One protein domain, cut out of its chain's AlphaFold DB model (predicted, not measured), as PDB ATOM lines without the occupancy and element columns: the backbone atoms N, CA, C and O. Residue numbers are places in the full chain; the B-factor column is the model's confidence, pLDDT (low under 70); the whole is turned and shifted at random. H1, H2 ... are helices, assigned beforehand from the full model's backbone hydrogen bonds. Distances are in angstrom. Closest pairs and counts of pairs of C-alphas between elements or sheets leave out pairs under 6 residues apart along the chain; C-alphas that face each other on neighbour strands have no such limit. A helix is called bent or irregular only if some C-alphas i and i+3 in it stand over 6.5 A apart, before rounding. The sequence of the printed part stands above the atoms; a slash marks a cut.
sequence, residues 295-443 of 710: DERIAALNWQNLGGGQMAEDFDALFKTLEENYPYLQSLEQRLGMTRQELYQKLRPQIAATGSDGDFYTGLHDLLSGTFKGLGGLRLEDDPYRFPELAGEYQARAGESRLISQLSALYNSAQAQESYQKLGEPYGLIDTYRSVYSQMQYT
ATOM      1  N   ASP A 295     132.524 177.455 113.327       70.62
ATOM      2  CA  ASP A 295     133.416 176.303 113.181       70.62
ATOM      3  C   ASP A 295     133.046 175.469 111.948       70.62
ATOM      4  O   ASP A 295     133.922 175.105 111.174       70.62
ATOM      5  N   GLU A 296     131.754 175.242 111.688       75.25
ATOM      6  CA  GLU A 296     131.290 174.555 110.473       75.25
ATOM      7  C   GLU A 296     131.551 175.370 109.196       75.25
ATOM      8  O   GLU A 296     131.830 174.791 108.146       75.25
ATOM      9  N   ARG A 297     131.502 176.707 109.260       74.25
ATOM     10  CA  ARG A 297     131.826 177.582 108.116       74.25
ATOM     11  C   ARG A 297     133.313 177.584 107.814       74.25
ATOM     12  O   ARG A 297     133.683 177.469 106.650       74.25
ATOM     13  N   ILE A 298     134.150 177.674 108.845       76.12
ATOM     14  CA  ILE A 298     135.604 177.575 108.719       76.12
ATOM     15  C   ILE A 298     135.978 176.180 108.211       76.12
ATOM     16  O   ILE A 298     136.728 176.067 107.247       76.12
ATOM     17  N   ALA A 299     135.384 175.124 108.770       82.25
ATOM     18  CA  ALA A 299     135.606 173.748 108.336       82.25
ATOM     19  C   ALA A 299     135.106 173.461 106.908       82.25
ATOM     20  O   ALA A 299     135.462 172.430 106.341       82.25
ATOM     21  N   ALA A 300     134.323 174.344 106.286       83.50
ATOM     22  CA  ALA A 300     133.944 174.225 104.879       83.50
ATOM     23  C   ALA A 300     134.945 174.893 103.912       83.50
ATOM     24  O   ALA A 300     134.848 174.684 102.701       83.50
ATOM     25  N   LEU A 301     135.896 175.694 104.408       85.12
ATOM     26  CA  LEU A 301     136.847 176.432 103.572       85.12
ATOM     27  C   LEU A 301     137.935 175.505 103.010       85.12
ATOM     28  O   LEU A 301     138.617 174.811 103.760       85.12
ATOM     29  N   ASN A 302     138.124 175.534 101.686       90.38
ATOM     30  CA  ASN A 302     139.090 174.687 100.980       90.38
ATOM     31  C   ASN A 302     139.761 175.451  99.819       90.38
ATOM     32  O   ASN A 302     139.362 175.340  98.659       90.38
ATOM     33  N   TRP A 303     140.736 176.304 100.137       90.88
ATOM     34  CA  TRP A 303     141.364 177.247  99.198       90.88
ATOM     35  C   TRP A 303     142.586 176.685  98.452       90.88
ATOM     36  O   TRP A 303     142.908 177.132  97.350       90.88
ATOM     37  N   GLN A 304     143.263 175.693  99.020       91.88
ATOM     38  CA  GLN A 304     144.340 174.914  98.406       91.88
ATOM     39  C   GLN A 304     143.888 173.508  98.000       91.88
ATOM     40  O   GLN A 304     144.512 172.918  97.119       91.88
ATOM     41  N   ASN A 305     142.773 173.021  98.554       92.56
ATOM     42  CA  ASN A 305     142.252 171.673  98.335       92.56
ATOM     43  C   ASN A 305     143.234 170.583  98.783       92.56
ATOM     44  O   ASN A 305     143.466 169.616  98.050       92.56
ATOM     45  N   LEU A 306     143.819 170.733  99.974       91.12
ATOM     46  CA  LEU A 306     144.708 169.714 100.521       91.12
ATOM     47  C   LEU A 306     143.905 168.452 100.867       91.12
ATOM     48  O   LEU A 306     142.804 168.499 101.413       91.12
ATOM     49  N   GLY A 307     144.462 167.284 100.552       90.69
ATOM     50  CA  GLY A 307     143.933 166.018 101.054       90.69
ATOM     51  C   GLY A 307     144.384 165.753 102.493       90.69
ATOM     52  O   GLY A 307     145.474 166.162 102.887       90.69
ATOM     53  N   GLY A 308     143.625 164.961 103.259       88.56
ATOM     54  CA  GLY A 308     144.008 164.595 104.637       88.56
ATOM     55  C   GLY A 308     145.387 163.919 104.753       88.56
ATOM     56  O   GLY A 308     146.076 164.072 105.758       88.56
ATOM     57  N   GLY A 309     145.849 163.230 103.700       90.38
ATOM     58  CA  GLY A 309     147.224 162.719 103.623       90.38
ATOM     59  C   GLY A 309     148.280 163.830 103.586       90.38
ATOM     60  O   GLY A 309     149.276 163.737 104.293       90.38
ATOM     61  N   GLN A 310     148.032 164.905 102.833       93.44
ATOM     62  CA  GLN A 310     148.927 166.062 102.745       93.44
ATOM     63  C   GLN A 310     148.958 166.855 104.058       93.44
ATOM     64  O   GLN A 310     150.029 167.223 104.529       93.44
ATOM     65  N   MET A 311     147.802 167.047 104.702       94.19
ATOM     66  CA  MET A 311     147.717 167.684 106.026       94.19
ATOM     67  C   MET A 311     148.469 166.875 107.094       94.19
ATOM     68  O   MET A 311     149.174 167.428 107.938       94.19
ATOM     69  N   ALA A 312     148.366 165.543 107.039       93.56
ATOM     70  CA  ALA A 312     149.115 164.664 107.927       93.56
ATOM     71  C   ALA A 312     150.631 164.726 107.669       93.56
ATOM     72  O   ALA A 312     151.401 164.712 108.626       93.56
ATOM     73  N   GLU A 313     151.069 164.823 106.410       95.62
ATOM     74  CA  GLU A 313     152.483 165.030 106.065       95.62
ATOM     75  C   GLU A 313     153.018 166.369 106.586       95.62
ATOM     76  O   GLU A 313     154.128 166.417 107.120       95.62
ATOM     77  N   ASP A 314     152.226 167.439 106.497       96.31
ATOM     78  CA  ASP A 314     152.571 168.742 107.069       96.31
ATOM     79  C   ASP A 314     152.750 168.673 108.584       96.31
ATOM     80  O   ASP A 314     153.739 169.175 109.128       96.31
ATOM     81  N   PHE A 315     151.823 168.010 109.275       96.06
ATOM     82  CA  PHE A 315     151.916 167.818 110.716       96.06
ATOM     83  C   PHE A 315     153.116 166.959 111.121       96.06
ATOM     84  O   PHE A 315     153.792 167.277 112.100       96.06
ATOM     85  N   ASP A 316     153.427 165.915 110.355       96.62
ATOM     86  CA  ASP A 316     154.598 165.069 110.587       96.62
ATOM     87  C   ASP A 316     155.895 165.850 110.406       96.62
ATOM     88  O   ASP A 316     156.799 165.763 111.243       96.62
ATOM     89  N   ALA A 317     155.977 166.652 109.344       97.06
ATOM     90  CA  ALA A 317     157.119 167.512 109.079       97.06
ATOM     91  C   ALA A 317     157.304 168.553 110.190       97.06
ATOM     92  O   ALA A 317     158.429 168.755 110.664       97.06
ATOM     93  N   LEU A 318     156.213 169.168 110.657       96.56
ATOM     94  CA  LEU A 318     156.242 170.074 111.798       96.56
ATOM     95  C   LEU A 318     156.741 169.356 113.051       96.56
ATOM     96  O   LEU A 318     157.711 169.804 113.660       96.56
ATOM     97  N   PHE A 319     156.115 168.242 113.434       95.75
ATOM     98  CA  PHE A 319     156.437 167.569 114.688       95.75
ATOM     99  C   PHE A 319     157.878 167.056 114.701       95.75
ATOM    100  O   PHE A 319     158.604 167.311 115.662       95.75
ATOM    101  N   LYS A 320     158.336 166.448 113.600       96.00
ATOM    102  CA  LYS A 320     159.738 166.052 113.421       96.00
ATOM    103  C   LYS A 320     160.679 167.252 113.563       96.00
ATOM    104  O   LYS A 320     161.681 167.180 114.274       96.00
ATOM    105  N   THR A 321     160.338 168.381 112.937       95.94
ATOM    106  CA  THR A 321     161.137 169.607 113.059       95.94
ATOM    107  C   THR A 321     161.223 170.055 114.513       95.94
ATOM    108  O   THR A 321     162.319 170.372 114.980       95.94
ATOM    109  N   LEU A 322     160.114 170.030 115.256       94.75
ATOM    110  CA  LEU A 322     160.124 170.364 116.677       94.75
ATOM    111  C   LEU A 322     161.005 169.389 117.472       94.75
ATOM    112  O   LEU A 322     161.815 169.815 118.297       94.75
ATOM    113  N   GLU A 323     160.908 168.086 117.208       93.44
ATOM    114  CA  GLU A 323     161.704 167.065 117.894       93.44
ATOM    115  C   GLU A 323     163.206 167.238 117.711       93.44
ATOM    116  O   GLU A 323     163.954 166.991 118.660       93.44
ATOM    117  N   GLU A 324     163.644 167.688 116.543       94.38
ATOM    118  CA  GLU A 324     165.057 167.849 116.205       94.38
ATOM    119  C   GLU A 324     165.601 169.242 116.557       94.38
ATOM    120  O   GLU A 324     166.781 169.373 116.883       94.38
ATOM    121  N   ASN A 325     164.754 170.279 116.532       95.06
ATOM    122  CA  ASN A 325     165.199 171.677 116.526       95.06
ATOM    123  C   ASN A 325     164.612 172.526 117.658       95.06
ATOM    124  O   ASN A 325     165.278 173.441 118.140       95.06
ATOM    125  N   TYR A 326     163.390 172.239 118.114       93.44
ATOM    126  CA  TYR A 326     162.678 173.131 119.026       93.44
ATOM    127  C   TYR A 326     163.230 173.034 120.462       93.44
ATOM    128  O   TYR A 326     163.194 171.952 121.069       93.44
ATOM    129  N   PRO A 327     163.735 174.145 121.036       90.88
ATOM    130  CA  PRO A 327     164.409 174.133 122.337       90.88
ATOM    131  C   PRO A 327     163.497 173.823 123.539       90.88
ATOM    132  O   PRO A 327     163.982 173.428 124.594       90.88
ATOM    133  N   TYR A 328     162.176 173.982 123.398       89.88
ATOM    134  CA  TYR A 328     161.249 174.061 124.538       89.88
ATOM    135  C   TYR A 328     160.391 172.811 124.759       89.88
ATOM    136  O   TYR A 328     159.495 172.825 125.604       89.88
ATOM    137  N   LEU A 329     160.652 171.715 124.036       89.12
ATOM    138  CA  LEU A 329     159.863 170.485 124.179       89.12
ATOM    139  C   LEU A 329     159.910 169.910 125.594       89.12
ATOM    140  O   LEU A 329     158.883 169.471 126.093       89.12
ATOM    141  N   GLN A 330     161.055 169.968 126.279       87.56
ATOM    142  CA  GLN A 330     161.130 169.481 127.659       87.56
ATOM    143  C   GLN A 330     160.232 170.301 128.601       87.56
ATOM    144  O   GLN A 330     159.558 169.742 129.465       87.56
ATOM    145  N   SER A 331     160.186 171.624 128.419       86.62
ATOM    146  CA  SER A 331     159.303 172.506 129.189       86.62
ATOM    147  C   SER A 331     157.828 172.226 128.899       86.62
ATOM    148  O   SER A 331     157.000 172.298 129.807       86.62
ATOM    149  N   LEU A 332     157.497 171.878 127.652       88.38
ATOM    150  CA  LEU A 332     156.156 171.434 127.283       88.38
ATOM    151  C   LEU A 332     155.794 170.114 127.972       88.38
ATOM    152  O   LEU A 332     154.729 170.019 128.573       88.38
ATOM    153  N   GLU A 333     156.681 169.121 127.931       90.50
ATOM    154  CA  GLU A 333     156.451 167.808 128.541       90.50
ATOM    155  C   GLU A 333     156.206 167.927 130.049       90.50
ATOM    156  O   GLU A 333     155.255 167.355 130.580       90.50
ATOM    157  N   GLN A 334     157.006 168.748 130.735       88.12
ATOM    158  CA  GLN A 334     156.819 169.054 132.156       88.12
ATOM    159  C   GLN A 334     155.481 169.747 132.433       88.12
ATOM    160  O   GLN A 334     154.819 169.428 133.418       88.12
ATOM    161  N   ARG A 335     155.076 170.690 131.571       88.38
ATOM    162  CA  ARG A 335     153.806 171.415 131.702       88.38
ATOM    163  C   ARG A 335     152.603 170.490 131.527       88.38
ATOM    164  O   ARG A 335     151.621 170.642 132.247       88.38
ATOM    165  N   LEU A 336     152.665 169.577 130.561       88.00
ATOM    166  CA  LEU A 336     151.559 168.680 130.224       88.00
ATOM    167  C   LEU A 336     151.537 167.403 131.072       88.00
ATOM    168  O   LEU A 336     150.508 166.734 131.117       88.00
ATOM    169  N   GLY A 337     152.656 167.043 131.708       93.00
ATOM    170  CA  GLY A 337     152.820 165.730 132.338       93.00
ATOM    171  C   GLY A 337     152.748 164.582 131.325       93.00
ATOM    172  O   GLY A 337     152.328 163.485 131.676       93.00
ATOM    173  N   MET A 338     153.106 164.855 130.068       92.38
ATOM    174  CA  MET A 338     152.973 163.961 128.919       92.38
ATOM    175  C   MET A 338     154.242 164.053 128.075       92.38
ATOM    176  O   MET A 338     154.770 165.145 127.869       92.38
ATOM    177  N   THR A 339     154.730 162.926 127.571       92.00
ATOM    178  CA  THR A 339     155.866 162.893 126.644       92.00
ATOM    179  C   THR A 339     155.473 163.454 125.276       92.00
ATOM    180  O   THR A 339     154.319 163.370 124.851       92.00
ATOM    181  N   ARG A 340     156.438 163.987 124.520       90.56
ATOM    182  CA  ARG A 340     156.201 164.444 123.140       90.56
ATOM    183  C   ARG A 340     155.642 163.331 122.243       90.56
ATOM    184  O   ARG A 340     154.796 163.597 121.398       90.56
ATOM    185  N   GLN A 341     156.049 162.081 122.467       93.38
ATOM    186  CA  GLN A 341     155.554 160.941 121.699       93.38
ATOM    187  C   GLN A 341     154.068 160.673 121.974       93.38
ATOM    188  O   GLN A 341     153.302 160.468 121.035       93.38
ATOM    189  N   GLU A 342     153.644 160.719 123.239       95.00
ATOM    190  CA  GLU A 342     152.225 160.617 123.608       95.00
ATOM    191  C   GLU A 342     151.417 161.790 123.035       95.00
ATOM    192  O   GLU A 342     150.314 161.588 122.524       95.00
ATOM    193  N   LEU A 343     151.979 163.005 123.053       91.56
ATOM    194  CA  LEU A 343     151.347 164.187 122.464       91.56
ATOM    195  C   LEU A 343     151.135 164.012 120.954       91.56
ATOM    196  O   LEU A 343     150.029 164.226 120.461       91.56
ATOM    197  N   TYR A 344     152.160 163.567 120.227       94.25
ATOM    198  CA  TYR A 344     152.063 163.261 118.801       94.25
ATOM    199  C   TYR A 344     151.021 162.179 118.513       94.25
ATOM    200  O   TYR A 344     150.160 162.368 117.656       94.25
ATOM    201  N   GLN A 345     151.045 161.071 119.258       94.75
ATOM    202  CA  GLN A 345     150.082 159.974 119.102       94.75
ATOM    203  C   GLN A 345     148.640 160.417 119.362       94.75
ATOM    204  O   GLN A 345     147.720 159.897 118.733       94.75
ATOM    205  N   LYS A 346     148.438 161.385 120.261       91.75
ATOM    206  CA  LYS A 346     147.129 161.979 120.537       91.75
ATOM    207  C   LYS A 346     146.659 162.906 119.415       91.75
ATOM    208  O   LYS A 346     145.494 162.846 119.033       91.75
ATOM    209  N   LEU A 347     147.538 163.777 118.918       90.38
ATOM    210  CA  LEU A 347     147.173 164.852 117.989       90.38
ATOM    211  C   LEU A 347     147.123 164.396 116.535       90.38
ATOM    212  O   LEU A 347     146.231 164.795 115.792       90.38
ATOM    213  N   ARG A 348     148.049 163.532 116.117       91.88
ATOM    214  CA  ARG A 348     148.169 163.139 114.713       91.88
ATOM    215  C   ARG A 348     146.889 162.527 114.123       91.88
ATOM    216  O   ARG A 348     146.565 162.874 112.991       91.88
ATOM    217  N   PRO A 349     146.139 161.649 114.820       87.88
ATOM    218  CA  PRO A 349     144.870 161.144 114.299       87.88
ATOM    219  C   PRO A 349     143.795 162.228 114.165       87.88
ATOM    220  O   PRO A 349     142.961 162.125 113.276       87.88
ATOM    221  N   GLN A 350     143.818 163.252 115.026       87.00
ATOM    222  CA  GLN A 350     142.880 164.380 114.965       87.00
ATOM    223  C   GLN A 350     143.165 165.232 113.730       87.00
ATOM    224  O   GLN A 350     142.252 165.530 112.974       87.00
ATOM    225  N   ILE A 351     144.444 165.518 113.474       84.12
ATOM    226  CA  ILE A 351     144.883 166.223 112.269       84.12
ATOM    227  C   ILE A 351     144.607 165.410 111.001       84.12
ATOM    228  O   ILE A 351     144.123 165.941 110.019       84.12
ATOM    229  N   ALA A 352     144.851 164.100 111.003       80.94
ATOM    230  CA  ALA A 352     144.540 163.267 109.840       80.94
ATOM    231  C   ALA A 352     143.028 163.152 109.558       80.94
ATOM    232  O   ALA A 352     142.643 162.728 108.469       80.94
ATOM    233  N   ALA A 353     142.184 163.479 110.542       81.06
ATOM    234  CA  ALA A 353     140.735 163.492 110.414       81.06
ATOM    235  C   ALA A 353     140.179 164.851 109.960       81.06
ATOM    236  O   ALA A 353     138.973 164.920 109.709       81.06
ATOM    237  N   THR A 354     141.008 165.899 109.838       81.19
ATOM    238  CA  THR A 354     140.533 167.205 109.369       81.19
ATOM    239  C   THR A 354     140.079 167.118 107.917       81.19
ATOM    240  O   THR A 354     140.753 166.518 107.075       81.19
ATOM    241  N   GLY A 355     138.906 167.681 107.632       81.69
ATOM    242  CA  GLY A 355     138.215 167.479 106.352       81.69
ATOM    243  C   GLY A 355     138.528 168.509 105.264       81.69
ATOM    244  O   GLY A 355     138.164 168.294 104.109       81.69
ATOM    245  N   SER A 356     139.162 169.624 105.626       91.62
ATOM    246  CA  SER A 356     139.373 170.786 104.760       91.62
ATOM    247  C   SER A 356     140.562 171.626 105.219       91.62
ATOM    248  O   SER A 356     141.050 171.472 106.344       91.62
ATOM    249  N   ASP A 357     141.012 172.541 104.359       92.44
ATOM    250  CA  ASP A 357     142.083 173.481 104.696       92.44
ATOM    251  C   ASP A 357     141.741 174.326 105.936       92.44
ATOM    252  O   ASP A 357     142.602 174.539 106.789       92.44
ATOM    253  N   GLY A 358     140.487 174.771 106.084       88.62
ATOM    254  CA  GLY A 358     140.062 175.601 107.217       88.62
ATOM    255  C   GLY A 358     140.029 174.864 108.555       88.62
ATOM    256  O   GLY A 358     140.420 175.429 109.583       88.62
ATOM    257  N   ASP A 359     139.630 173.592 108.538       88.06
ATOM    258  CA  ASP A 359     139.652 172.717 109.714       88.06
ATOM    259  C   ASP A 359     141.102 172.431 110.150       88.06
ATOM    260  O   ASP A 359     141.472 172.618 111.313       88.06
ATOM    261  N   PHE A 360     141.975 172.110 109.188       92.19
ATOM    262  CA  PHE A 360     143.400 171.906 109.446       92.19
ATOM    263  C   PHE A 360     144.095 173.167 109.973       92.19
ATOM    264  O   PHE A 360     144.811 173.108 110.977       92.19
ATOM    265  N   TYR A 361     143.850 174.317 109.340       89.62
ATOM    266  CA  TYR A 361     144.384 175.612 109.760       89.62
ATOM    267  C   TYR A 361     143.996 175.948 111.200       89.62
ATOM    268  O   TYR A 361     144.840 176.354 112.000       89.62
ATOM    269  N   THR A 362     142.726 175.742 111.552       83.00
ATOM    270  CA  THR A 362     142.219 176.018 112.900       83.00
ATOM    271  C   THR A 362     142.819 175.076 113.927       83.00
ATOM    272  O   THR A 362     143.359 175.547 114.927       83.00
ATOM    273  N   GLY A 363     142.822 173.769 113.651       86.12
ATOM    274  CA  GLY A 363     143.425 172.784 114.545       86.12
ATOM    275  C   GLY A 363     144.908 173.058 114.802       86.12
ATOM    276  O   GLY A 363     145.375 172.952 115.940       86.12
ATOM    277  N   LEU A 364     145.652 173.470 113.770       89.38
ATOM    278  CA  LEU A 364     147.055 173.840 113.917       89.38
ATOM    279  C   LEU A 364     147.225 175.154 114.691       89.38
ATOM    280  O   LEU A 364     148.027 175.207 115.623       89.38
ATOM    281  N   HIS A 365     146.462 176.196 114.356       85.44
ATOM    282  CA  HIS A 365     146.493 177.471 115.073       85.44
ATOM    283  C   HIS A 365     146.208 177.279 116.570       85.44
ATOM    284  O   HIS A 365     147.002 177.729 117.395       85.44
ATOM    285  N   ASP A 366     145.144 176.558 116.928       81.56
ATOM    286  CA  ASP A 366     144.734 176.317 118.318       81.56
ATOM    287  C   ASP A 366     145.754 175.473 119.086       81.56
ATOM    288  O   ASP A 366     146.031 175.709 120.270       81.56
ATOM    289  N   LEU A 367     146.368 174.498 118.412       86.62
ATOM    290  CA  LEU A 367     147.460 173.730 118.989       86.62
ATOM    291  C   LEU A 367     148.618 174.652 119.387       86.62
ATOM    292  O   LEU A 367     149.096 174.583 120.525       86.62
ATOM    293  N   LEU A 368     149.066 175.514 118.474       88.50
ATOM    294  CA  LEU A 368     150.217 176.384 118.709       88.50
ATOM    295  C   LEU A 368     149.893 177.508 119.710       88.50
ATOM    296  O   LEU A 368     150.641 177.721 120.666       88.50
ATOM    297  N   SER A 369     148.753 178.181 119.550       78.44
ATOM    298  CA  SER A 369     148.337 179.321 120.380       78.44
ATOM    299  C   SER A 369     147.781 178.915 121.751       78.44
ATOM    300  O   SER A 369     147.774 179.734 122.674       78.44
ATOM    301  N   GLY A 370     147.357 177.658 121.910       81.50
ATOM    302  CA  GLY A 370     146.863 177.080 123.157       81.50
ATOM    303  C   GLY A 370     147.905 176.219 123.869       81.50
ATOM    304  O   GLY A 370     148.418 176.591 124.927       81.50
ATOM    305  N   THR A 371     148.242 175.059 123.298       85.38
ATOM    306  CA  THR A 371     149.115 174.063 123.954       85.38
ATOM    307  C   THR A 371     150.549 174.573 124.101       85.38
ATOM    308  O   THR A 371     151.161 174.431 125.165       85.38
ATOM    309  N   PHE A 372     151.073 175.225 123.061       85.88
ATOM    310  CA  PHE A 372     152.432 175.773 123.046       85.88
ATOM    311  C   PHE A 372     152.513 177.234 123.512       85.88
ATOM    312  O   PHE A 372     153.597 177.819 123.517       85.88
ATOM    313  N   LYS A 373     151.403 177.818 123.984       83.31
ATOM    314  CA  LYS A 373     151.332 179.227 124.389       83.31
ATOM    315  C   LYS A 373     152.460 179.625 125.342       83.31
ATOM    316  O   LYS A 373     152.655 179.011 126.397       83.31
ATOM    317  N   GLY A 374     153.178 180.692 124.996       75.38
ATOM    318  CA  GLY A 374     154.260 181.236 125.823       75.38
ATOM    319  C   GLY A 374     155.488 180.325 125.933       75.38
ATOM    320  O   GLY A 374     156.268 180.473 126.870       75.38
ATOM    321  N   LEU A 375     155.648 179.361 125.024       83.56
ATOM    322  CA  LEU A 375     156.876 178.592 124.853       83.56
ATOM    323  C   LEU A 375     157.518 179.054 123.545       83.56
ATOM    324  O   LEU A 375     156.910 178.904 122.491       83.56
ATOM    325  N   GLY A 376     158.704 179.664 123.621       80.94
ATOM    326  CA  GLY A 376     159.589 179.866 122.466       80.94
ATOM    327  C   GLY A 376     158.976 180.517 121.227       80.94
ATOM    328  O   GLY A 376     159.384 180.169 120.124       80.94
ATOM    329  N   GLY A 377     157.962 181.375 121.380       81.50
ATOM    330  CA  GLY A 377     157.314 182.071 120.263       81.50
ATOM    331  C   GLY A 377     156.754 181.163 119.161       81.50
ATOM    332  O   GLY A 377     156.637 181.630 118.032       81.50
ATOM    333  N   LEU A 378     156.449 179.890 119.456       89.44
ATOM    334  CA  LEU A 378     155.960 178.946 118.452       89.44
ATOM    335  C   LEU A 378     154.560 179.348 117.970       89.44
ATOM    336  O   LEU A 378     153.604 179.289 118.743       89.44
ATOM    337  N   ARG A 379     154.441 179.745 116.702       89.19
ATOM    338  CA  ARG A 379     153.177 180.192 116.096       89.19
ATOM    339  C   ARG A 379     153.155 179.980 114.587       89.19
ATOM    340  O   ARG A 379     154.213 179.901 113.963       89.19
ATOM    341  N   LEU A 380     151.955 179.934 114.017       90.88
ATOM    342  CA  LEU A 380     151.775 180.164 112.586       90.88
ATOM    343  C   LEU A 380     152.040 181.642 112.282       90.88
ATOM    344  O   LEU A 380     151.757 182.505 113.113       90.88
ATOM    345  N   GLU A 381     152.613 181.915 111.118       88.12
ATOM    346  CA  GLU A 381     152.476 183.219 110.482       88.12
ATOM    347  C   GLU A 381     151.098 183.213 109.819       88.12
ATOM    348  O   GLU A 381     150.853 182.463 108.879       88.12
ATOM    349  N   ASP A 382     150.157 183.928 110.421       73.31
ATOM    350  CA  ASP A 382     148.739 183.830 110.095       73.31
ATOM    351  C   ASP A 382     148.187 185.069 109.405       73.31
ATOM    352  O   ASP A 382     147.052 185.014 108.965       73.31
ATOM    353  N   ASP A 383     148.961 186.142 109.242       74.62
ATOM    354  CA  ASP A 383     148.498 187.373 108.598       74.62
ATOM    355  C   ASP A 383     148.913 187.432 107.110       74.62
ATOM    356  O   ASP A 383     150.009 187.904 106.780       74.62
ATOM    357  N   PRO A 384     148.061 186.974 106.168       78.62
ATOM    358  CA  PRO A 384     148.340 187.073 104.739       78.62
ATOM    359  C   PRO A 384     148.334 188.510 104.215       78.62
ATOM    360  O   PRO A 384     148.855 188.742 103.126       78.62
ATOM    361  N   TYR A 385     147.766 189.469 104.949       75.75
ATOM    362  CA  TYR A 385     147.728 190.865 104.529       75.75
ATOM    363  C   TYR A 385     149.052 191.574 104.808       75.75
ATOM    364  O   TYR A 385     149.504 192.367 103.980       75.75
ATOM    365  N   ARG A 386     149.709 191.239 105.923       75.81
ATOM    366  CA  ARG A 386     151.063 191.711 106.253       75.81
ATOM    367  C   ARG A 386     152.169 190.880 105.598       75.81
ATOM    368  O   ARG A 386     153.295 191.352 105.446       75.81
ATOM    369  N   PHE A 387     151.871 189.653 105.172       85.50
ATOM    370  CA  PHE A 387     152.858 188.749 104.580       85.50
ATOM    371  C   PHE A 387     153.713 189.371 103.448       85.50
ATOM    372  O   PHE A 387     154.933 189.188 103.486       85.50
ATOM    373  N   PRO A 388     153.161 190.135 102.476       85.69
ATOM    374  CA  PRO A 388     153.964 190.759 101.421       85.69
ATOM    375  C   PRO A 388     154.943 191.821 101.938       85.69
ATOM    376  O   PRO A 388     156.079 191.879 101.470       85.69
ATOM    377  N   GLU A 389     154.522 192.634 102.911       84.56
ATOM    378  CA  GLU A 389     155.376 193.638 103.555       84.56
ATOM    379  C   GLU A 389     156.534 192.952 104.280       84.56
ATOM    380  O   GLU A 389     157.697 193.236 104.002       84.56
ATOM    381  N   LEU A 390     156.224 191.951 105.107       85.44
ATOM    382  CA  LEU A 390     157.218 191.176 105.847       85.44
ATOM    383  C   LEU A 390     158.203 190.443 104.914       85.44
ATOM    384  O   LEU A 390     159.405 190.380 105.183       85.44
ATOM    385  N   ALA A 391     157.724 189.899 103.791       91.56
ATOM    386  CA  ALA A 391     158.585 189.292 102.777       91.56
ATOM    387  C   ALA A 391     159.539 190.319 102.137       91.56
ATOM    388  O   ALA A 391     160.714 190.000 101.912       91.56
ATOM    389  N   GLY A 392     159.049 191.541 101.886       92.38
ATOM    390  CA  GLY A 392     159.834 192.672 101.393       92.38
ATOM    391  C   GLY A 392     160.871 193.166 102.404       92.38
ATOM    392  O   GLY A 392     162.022 193.389 102.031       92.38
ATOM    393  N   GLU A 393     160.513 193.251 103.688       90.06
ATOM    394  CA  GLU A 393     161.434 193.595 104.781       90.06
ATOM    395  C   GLU A 393     162.614 192.615 104.845       90.06
ATOM    396  O   GLU A 393     163.777 193.031 104.858       90.06
ATOM    397  N   TYR A 394     162.348 191.301 104.833       94.00
ATOM    398  CA  TYR A 394     163.426 190.307 104.833       94.00
ATOM    399  C   TYR A 394     164.270 190.362 103.563       94.00
ATOM    400  O   TYR A 394     165.482 190.159 103.637       94.00
ATOM    401  N   GLN A 395     163.657 190.635 102.409       95.62
ATOM    402  CA  GLN A 395     164.381 190.781 101.150       95.62
ATOM    403  C   GLN A 395     165.323 191.987 101.174       95.62
ATOM    404  O   GLN A 395     166.476 191.864 100.762       95.62
ATOM    405  N   ALA A 396     164.865 193.132 101.682       93.81
ATOM    406  CA  ALA A 396     165.672 194.346 101.798       93.81
ATOM    407  C   ALA A 396     166.893 194.145 102.709       93.81
ATOM    408  O   ALA A 396     167.958 194.711 102.466       93.81
ATOM    409  N   ARG A 397     166.743 193.294 103.727       92.88
ATOM    410  CA  ARG A 397     167.767 192.969 104.727       92.88
ATOM    411  C   ARG A 397     168.570 191.706 104.390       92.88
ATOM    412  O   ARG A 397     169.414 191.260 105.176       92.88
ATOM    413  N   ALA A 398     168.315 191.090 103.235       93.06
ATOM    414  CA  ALA A 398     169.006 189.881 102.815       93.06
ATOM    415  C   ALA A 398     170.522 190.137 102.741       93.06
ATOM    416  O   ALA A 398     170.986 191.076 102.100       93.06
ATOM    417  N   GLY A 399     171.305 189.288 103.408       90.50
ATOM    418  CA  GLY A 399     172.755 189.445 103.536       90.50
ATOM    419  C   GLY A 399     173.237 190.062 104.854       90.50
ATOM    420  O   GLY A 399     174.412 189.890 105.169       90.50
ATOM    421  N   GLU A 400     172.369 190.675 105.673       89.31
ATOM    422  CA  GLU A 400     172.742 191.146 107.025       89.31
ATOM    423  C   GLU A 400     173.241 190.002 107.917       89.31
ATOM    424  O   GLU A 400     174.157 190.153 108.722       89.31
ATOM    425  N   SER A 401     172.627 188.827 107.774       88.31
ATOM    426  CA  SER A 401     173.059 187.600 108.431       88.31
ATOM    427  C   SER A 401     172.590 186.371 107.656       88.31
ATOM    428  O   SER A 401     171.690 186.439 106.810       88.31
ATOM    429  N   ARG A 402     173.173 185.210 107.978       89.81
ATOM    430  CA  ARG A 402     172.700 183.908 107.490       89.81
ATOM    431  C   ARG A 402     171.215 183.705 107.794       89.81
ATOM    432  O   ARG A 402     170.474 183.309 106.903       89.81
ATOM    433  N   LEU A 403     170.787 184.030 109.013       90.25
ATOM    434  CA  LEU A 403     169.403 183.888 109.453       90.25
ATOM    435  C   LEU A 403     168.444 184.719 108.594       90.25
ATOM    436  O   LEU A 403     167.509 184.159 108.026       90.25
ATOM    437  N   ILE A 404     168.711 186.020 108.429       92.00
ATOM    438  CA  ILE A 404     167.857 186.908 107.622       92.00
ATOM    439  C   ILE A 404     167.834 186.468 106.158       92.00
ATOM    440  O   ILE A 404     166.780 186.464 105.531       92.00
ATOM    441  N   SER A 405     168.967 186.011 105.623       93.81
ATOM    442  CA  SER A 405     169.037 185.524 104.240       93.81
ATOM    443  C   SER A 405     168.187 184.263 104.029       93.81
ATOM    444  O   SER A 405     167.545 184.114 102.992       93.81
ATOM    445  N   GLN A 406     168.140 183.362 105.018       94.75
ATOM    446  CA  GLN A 406     167.266 182.185 104.977       94.75
ATOM    447  C   GLN A 406     165.788 182.552 105.134       94.75
ATOM    448  O   GLN A 406     164.955 181.981 104.435       94.75
ATOM    449  N   LEU A 407     165.452 183.513 106.003       95.00
ATOM    450  CA  LEU A 407     164.083 184.029 106.110       95.00
ATOM    451  C   LEU A 407     163.646 184.686 104.797       95.00
ATOM    452  O   LEU A 407     162.587 184.348 104.280       95.00
ATOM    453  N   SER A 408     164.494 185.518 104.187       96.38
ATOM    454  CA  SER A 408     164.238 186.096 102.865       96.38
ATOM    455  C   SER A 408     163.949 185.017 101.826       96.38
ATOM    456  O   SER A 408     162.960 185.134 101.108       96.38
ATOM    457  N   ALA A 409     164.778 183.972 101.744       96.38
ATOM    458  CA  ALA A 409     164.590 182.887 100.785       96.38
ATOM    459  C   ALA A 409     163.291 182.100 101.037       96.38
ATOM    460  O   ALA A 409     162.608 181.722 100.087       96.38
ATOM    461  N   LEU A 410     162.938 181.877 102.305       96.12
ATOM    462  CA  LEU A 410     161.719 181.175 102.698       96.12
ATOM    463  C   LEU A 410     160.459 181.974 102.335       96.12
ATOM    464  O   LEU A 410     159.586 181.458 101.636       96.12
ATOM    465  N   TYR A 411     160.383 183.232 102.779       95.81
ATOM    466  CA  TYR A 411     159.214 184.095 102.585       95.81
ATOM    467  C   TYR A 411     159.014 184.466 101.113       95.81
ATOM    468  O   TYR A 411     157.880 184.591 100.667       95.81
ATOM    469  N   ASN A 412     160.092 184.573 100.332       95.38
ATOM    470  CA  ASN A 412     160.028 184.852  98.893       95.38
ATOM    471  C   ASN A 412     160.016 183.579  98.024       95.38
ATOM    472  O   ASN A 412     160.178 183.657  96.806       95.38
ATOM    473  N   SER A 413     159.837 182.395  98.620       95.75
ATOM    474  CA  SER A 413     159.672 181.162  97.847       95.75
ATOM    475  C   SER A 413     158.331 181.160  97.106       95.75
ATOM    476  O   SER A 413     157.321 181.636  97.625       95.75
ATOM    477  N   ALA A 414     158.304 180.586  95.898       95.06
ATOM    478  CA  ALA A 414     157.086 180.521  95.084       95.06
ATOM    479  C   ALA A 414     155.924 179.839  95.828       95.06
ATOM    480  O   ALA A 414     154.793 180.306  95.764       95.06
ATOM    481  N   GLN A 415     156.226 178.779  96.586       93.94
ATOM    482  CA  GLN A 415     155.235 178.050  97.373       93.94
ATOM    483  C   GLN A 415     154.636 178.911  98.492       93.94
ATOM    484  O   GLN A 415     153.418 178.923  98.653       93.94
ATOM    485  N   ALA A 416     155.462 179.642  99.251       92.94
ATOM    486  CA  ALA A 416     154.958 180.513 100.311       92.94
ATOM    487  C   ALA A 416     154.118 181.655  99.719       92.94
ATOM    488  O   ALA A 416     152.984 181.861 100.134       92.94
ATOM    489  N   GLN A 417     154.614 182.337  98.683       93.75
ATOM    490  CA  GLN A 417     153.883 183.431  98.029       93.75
ATOM    491  C   GLN A 417     152.508 182.982  97.503       93.75
ATOM    492  O   GLN A 417     151.500 183.631  97.775       93.75
ATOM    493  N   GLU A 418     152.439 181.832  96.825       92.25
ATOM    494  CA  GLU A 418     151.171 181.269  96.349       92.25
ATOM    495  C   GLU A 418     150.239 180.875  97.509       92.25
ATOM    496  O   GLU A 418     149.031 181.110  97.451       92.25
ATOM    497  N   SER A 419     150.795 180.296  98.576       91.88
ATOM    498  CA  SER A 419     150.039 179.859  99.751       91.88
ATOM    499  C   SER A 419     149.331 181.021 100.454       91.88
ATOM    500  O   SER A 419     148.119 180.951 100.673       91.88
ATOM    501  N   TYR A 420     150.051 182.113 100.737       89.00
ATOM    502  CA  TYR A 420     149.493 183.282 101.431       89.00
ATOM    503  C   TYR A 420     148.583 184.123 100.538       89.00
ATOM    504  O   TYR A 420     147.591 184.664 101.024       89.00
ATOM    505  N   GLN A 421     148.833 184.157  99.225       85.81
ATOM    506  CA  GLN A 421     147.892 184.757  98.282       85.81
ATOM    507  C   GLN A 421     146.528 184.049  98.327       85.81
ATOM    508  O   GLN A 421     145.494 184.713  98.375       85.81
ATOM    509  N   LYS A 422     146.512 182.707  98.343       86.75
ATOM    510  CA  LYS A 422     145.267 181.924  98.448       86.75
ATOM    511  C   LYS A 422     144.619 182.014  99.831       86.75
ATOM    512  O   LYS A 422     143.406 181.871  99.926       86.75
ATOM    513  N   LEU A 423     145.409 182.229 100.884       83.06
ATOM    514  CA  LEU A 423     144.921 182.359 102.259       83.06
ATOM    515  C   LEU A 423     144.198 183.695 102.512       83.06
ATOM    516  O   LEU A 423     143.353 183.741 103.396       83.06
ATOM    517  N   GLY A 424     144.476 184.753 101.742       75.31
ATOM    518  CA  GLY A 424     143.957 186.108 101.985       75.31
ATOM    519  C   GLY A 424     142.436 186.220 102.168       75.31
ATOM    520  O   GLY A 424     141.975 186.752 103.173       75.31
ATOM    521  N   GLU A 425     141.639 185.716 101.223       68.69
ATOM    522  CA  GLU A 425     140.167 185.762 101.311       68.69
ATOM    523  C   GLU A 425     139.606 184.843 102.427       68.69
ATOM    524  O   GLU A 425     138.844 185.331 103.266       68.69
ATOM    525  N   PRO A 426     140.014 183.558 102.530       74.56
ATOM    526  CA  PRO A 426     139.632 182.689 103.645       74.56
ATOM    527  C   PRO A 426     140.016 183.230 105.022       74.56
ATOM    528  O   PRO A 426     139.258 183.062 105.973       74.56
ATOM    529  N   TYR A 427     141.174 183.878 105.150       69.44
ATOM    530  CA  TYR A 427     141.630 184.441 106.416       69.44
ATOM    531  C   TYR A 427     140.719 185.568 106.893       69.44
ATOM    532  O   TYR A 427     140.322 185.552 108.052       69.44
ATOM    533  N   GLY A 428     140.307 186.475 106.001       64.06
ATOM    534  CA  GLY A 428     139.325 187.510 106.335       64.06
ATOM    535  C   GLY A 428     138.018 186.919 106.876       64.06
ATOM    536  O   GLY A 428     137.455 187.444 107.836       64.06
ATOM    537  N   LEU A 429     137.570 185.780 106.332       65.12
ATOM    538  CA  LEU A 429     136.414 185.034 106.844       65.12
ATOM    539  C   LEU A 429     136.692 184.384 108.207       65.12
ATOM    540  O   LEU A 429     135.874 184.506 109.116       65.12
ATOM    541  N   ILE A 430     137.829 183.702 108.369       65.88
ATOM    542  CA  ILE A 430     138.229 183.048 109.626       65.88
ATOM    543  C   ILE A 430     138.339 184.076 110.755       65.88
ATOM    544  O   ILE A 430     137.774 183.867 111.830       65.88
ATOM    545  N   ASP A 431     139.033 185.185 110.510       63.03
ATOM    546  CA  ASP A 431     139.202 186.279 111.463       63.03
ATOM    547  C   ASP A 431     137.855 186.928 111.802       63.03
ATOM    548  O   ASP A 431     137.505 187.078 112.972       63.03
ATOM    549  N   THR A 432     137.018 187.167 110.788       56.44
ATOM    550  CA  THR A 432     135.640 187.641 110.967       56.44
ATOM    551  C   THR A 432     134.829 186.717 111.866       56.44
ATOM    552  O   THR A 432     134.213 187.186 112.821       56.44
ATOM    553  N   TYR A 433     134.823 185.410 111.601       61.62
ATOM    554  CA  TYR A 433     134.074 184.455 112.412       61.62
ATOM    555  C   TYR A 433     134.627 184.379 113.841       61.62
ATOM    556  O   TYR A 433     133.854 184.410 114.797       61.62
ATOM    557  N   ARG A 434     135.948 184.364 114.033       61.31
ATOM    558  CA  ARG A 434     136.547 184.356 115.378       61.31
ATOM    559  C   ARG A 434     136.232 185.638 116.154       61.31
ATOM    560  O   ARG A 434     135.790 185.566 117.303       61.31
ATOM    561  N   SER A 435     136.384 186.796 115.519       52.69
ATOM    562  CA  SER A 435     136.131 188.110 116.114       52.69
ATOM    563  C   SER A 435     134.652 188.297 116.458       52.69
ATOM    564  O   SER A 435     134.305 188.499 117.626       52.69
ATOM    565  N   VAL A 436     133.753 188.094 115.489       47.03
ATOM    566  CA  VAL A 436     132.305 188.258 115.675       47.03
ATOM    567  C   VAL A 436     131.776 187.310 116.745       47.03
ATOM    568  O   VAL A 436     131.020 187.737 117.617       47.03
ATOM    569  N   TYR A 437     132.169 186.033 116.739       48.84
ATOM    570  CA  TYR A 437     131.604 185.078 117.692       48.84
ATOM    571  C   TYR A 437     132.212 185.171 119.094       48.84
ATOM    572  O   TYR A 437     131.493 184.917 120.064       48.84
ATOM    573  N   SER A 438     133.469 185.608 119.236       44.12
ATOM    574  CA  SER A 438     134.015 185.971 120.552       44.12
ATOM    575  C   SER A 438     133.208 187.114 121.187       44.12
ATOM    576  O   SER A 438     132.817 187.027 122.354       44.12
ATOM    577  N   GLN A 439     132.823 188.113 120.383       42.66
ATOM    578  CA  GLN A 439     131.930 189.195 120.797       42.66
ATOM    579  C   GLN A 439     130.489 188.703 121.031       42.66
ATOM    580  O   GLN A 439     129.815 189.166 121.951       42.66
ATOM    581  N   MET A 440     129.997 187.716 120.272       41.00
ATOM    582  CA  MET A 440     128.671 187.119 120.493       41.00
ATOM    583  C   MET A 440     128.581 186.259 121.760       41.00
ATOM    584  O   MET A 440     127.537 186.245 122.413       41.00
ATOM    585  N   GLN A 441     129.638 185.535 122.139       37.78
ATOM    586  CA  GLN A 441     129.685 184.856 123.440       37.78
ATOM    587  C   GLN A 441     129.685 185.875 124.584       37.78
ATOM    588  O   GLN A 441     129.015 185.653 125.596       37.78
ATOM    589  N   TYR A 442     130.343 187.020 124.382       30.58
ATOM    590  CA  TYR A 442     130.292 188.169 125.285       30.58
ATOM    591  C   TYR A 442     128.867 188.736 125.414       30.58
ATOM    592  O   TYR A 442     128.366 188.916 126.522       30.58
ATOM    593  N   THR A 443     128.140 188.915 124.306       36.06
ATOM    594  CA  THR A 443     126.759 189.430 124.355       36.06
ATOM    595  C   THR A 443     125.750 188.408 124.893       36.06
ATOM    596  O   THR A 443     124.834 188.803 125.616       36.06
TER     597      THR A 443
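Overview. This is residues 295 to 443 of the 710 residues of the protein "Sortase" of Harryflintia acetispora (UniProt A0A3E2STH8). A long bent helix, H8, runs past two lobes: its first arm, H8a, sits with the helical hairpin of H6 and H7, and its second arm, H8b, passes the first residues of H5 and sticks out with residues 435 to 443. The other lobe is a loose triangle of H2, H4 and H5, with H3 across one end of H2 and H4 and little H1 between H5 and H8b. The 149 printed residues have eight named helices, H1 to H8 in order, and no named strand; the class is all helix. The whole is compact, with a radius of gyration of the C-alphas of 16.7 A and spans of 42 by 36 by 34 A.

Arrangement. By its hydrogen bonds H8, residues 414 to 443, was assigned as one helix, but it is bent: C-alphas 422 and 425 are 7.0 A apart, and arms H8a, residues 414 to 422, and H8b, residues 425 to 443, stand at a steep tilt of 47 degrees. H1, residues 295 to 298, only just touches H8b, at residues 429 to 433 alone, with 3 pairs of C-alphas within 8 A; the closest are Ile 298 and Ile 430, 6.1 A. H5, residues 357 to 371, touches H1 with residues 358 to 362 alone, the closest C-alphas being Ile 298 and Gly 358, 5.1 A. H2, residues 308 to 325, touches H4, residues 340 to 352, at a shallow tilt of 20 degrees, opposite ways; the closest C-alphas, Ala 312 and Ala 352, are 5.2 A apart. H5 is close to but not clearly touching H4, with the closest C-alphas, Ile 351 and Phe 360, 6.5 A apart. H3, residues 329 to 336, is about perpendicular to H4, at 82 degrees. H6, residues 387 to 396, and H7, residues 402 to 411, form a hairpin and touch; their closest C-alphas, Tyr 394 and Ser 408, are 4.7 A apart. H8a is close to but not clearly touching H6, with the C-alphas of Phe 387 and Tyr 420 closest at 7.2 A. H2 and H7 are apart. Every O i to N i+4 pair is within hydrogen-bond range in H2, H3, H5, H6, H7, H8a and H8b; H4 has 7 of 9, and H1 is too short for such a pair.

Along the chain. H8b is 26.9 A long and ends at C-alpha 443 (126.759, 189.430, 124.355). H2, 25.3 A, begins at C-alpha 308 (144.008, 164.595, 104.637). H5 measures 20.5 A and H4 17.7 A; H4 is only just irregular, with C-alphas 346 and 349 6.7 A apart. H1 begins at C-alpha 295 (133.416, 176.303, 113.181).

Size, cuts and confidence. The two C-alphas farthest apart, Gly 399 and Thr 443, are 50.5 A from each other. The printed part has no cut. H5 to H6 is a long link of 15 residues. The mean pLDDT of the printed part is 84.5; residue 425 and residues 427 to 443 are under 70.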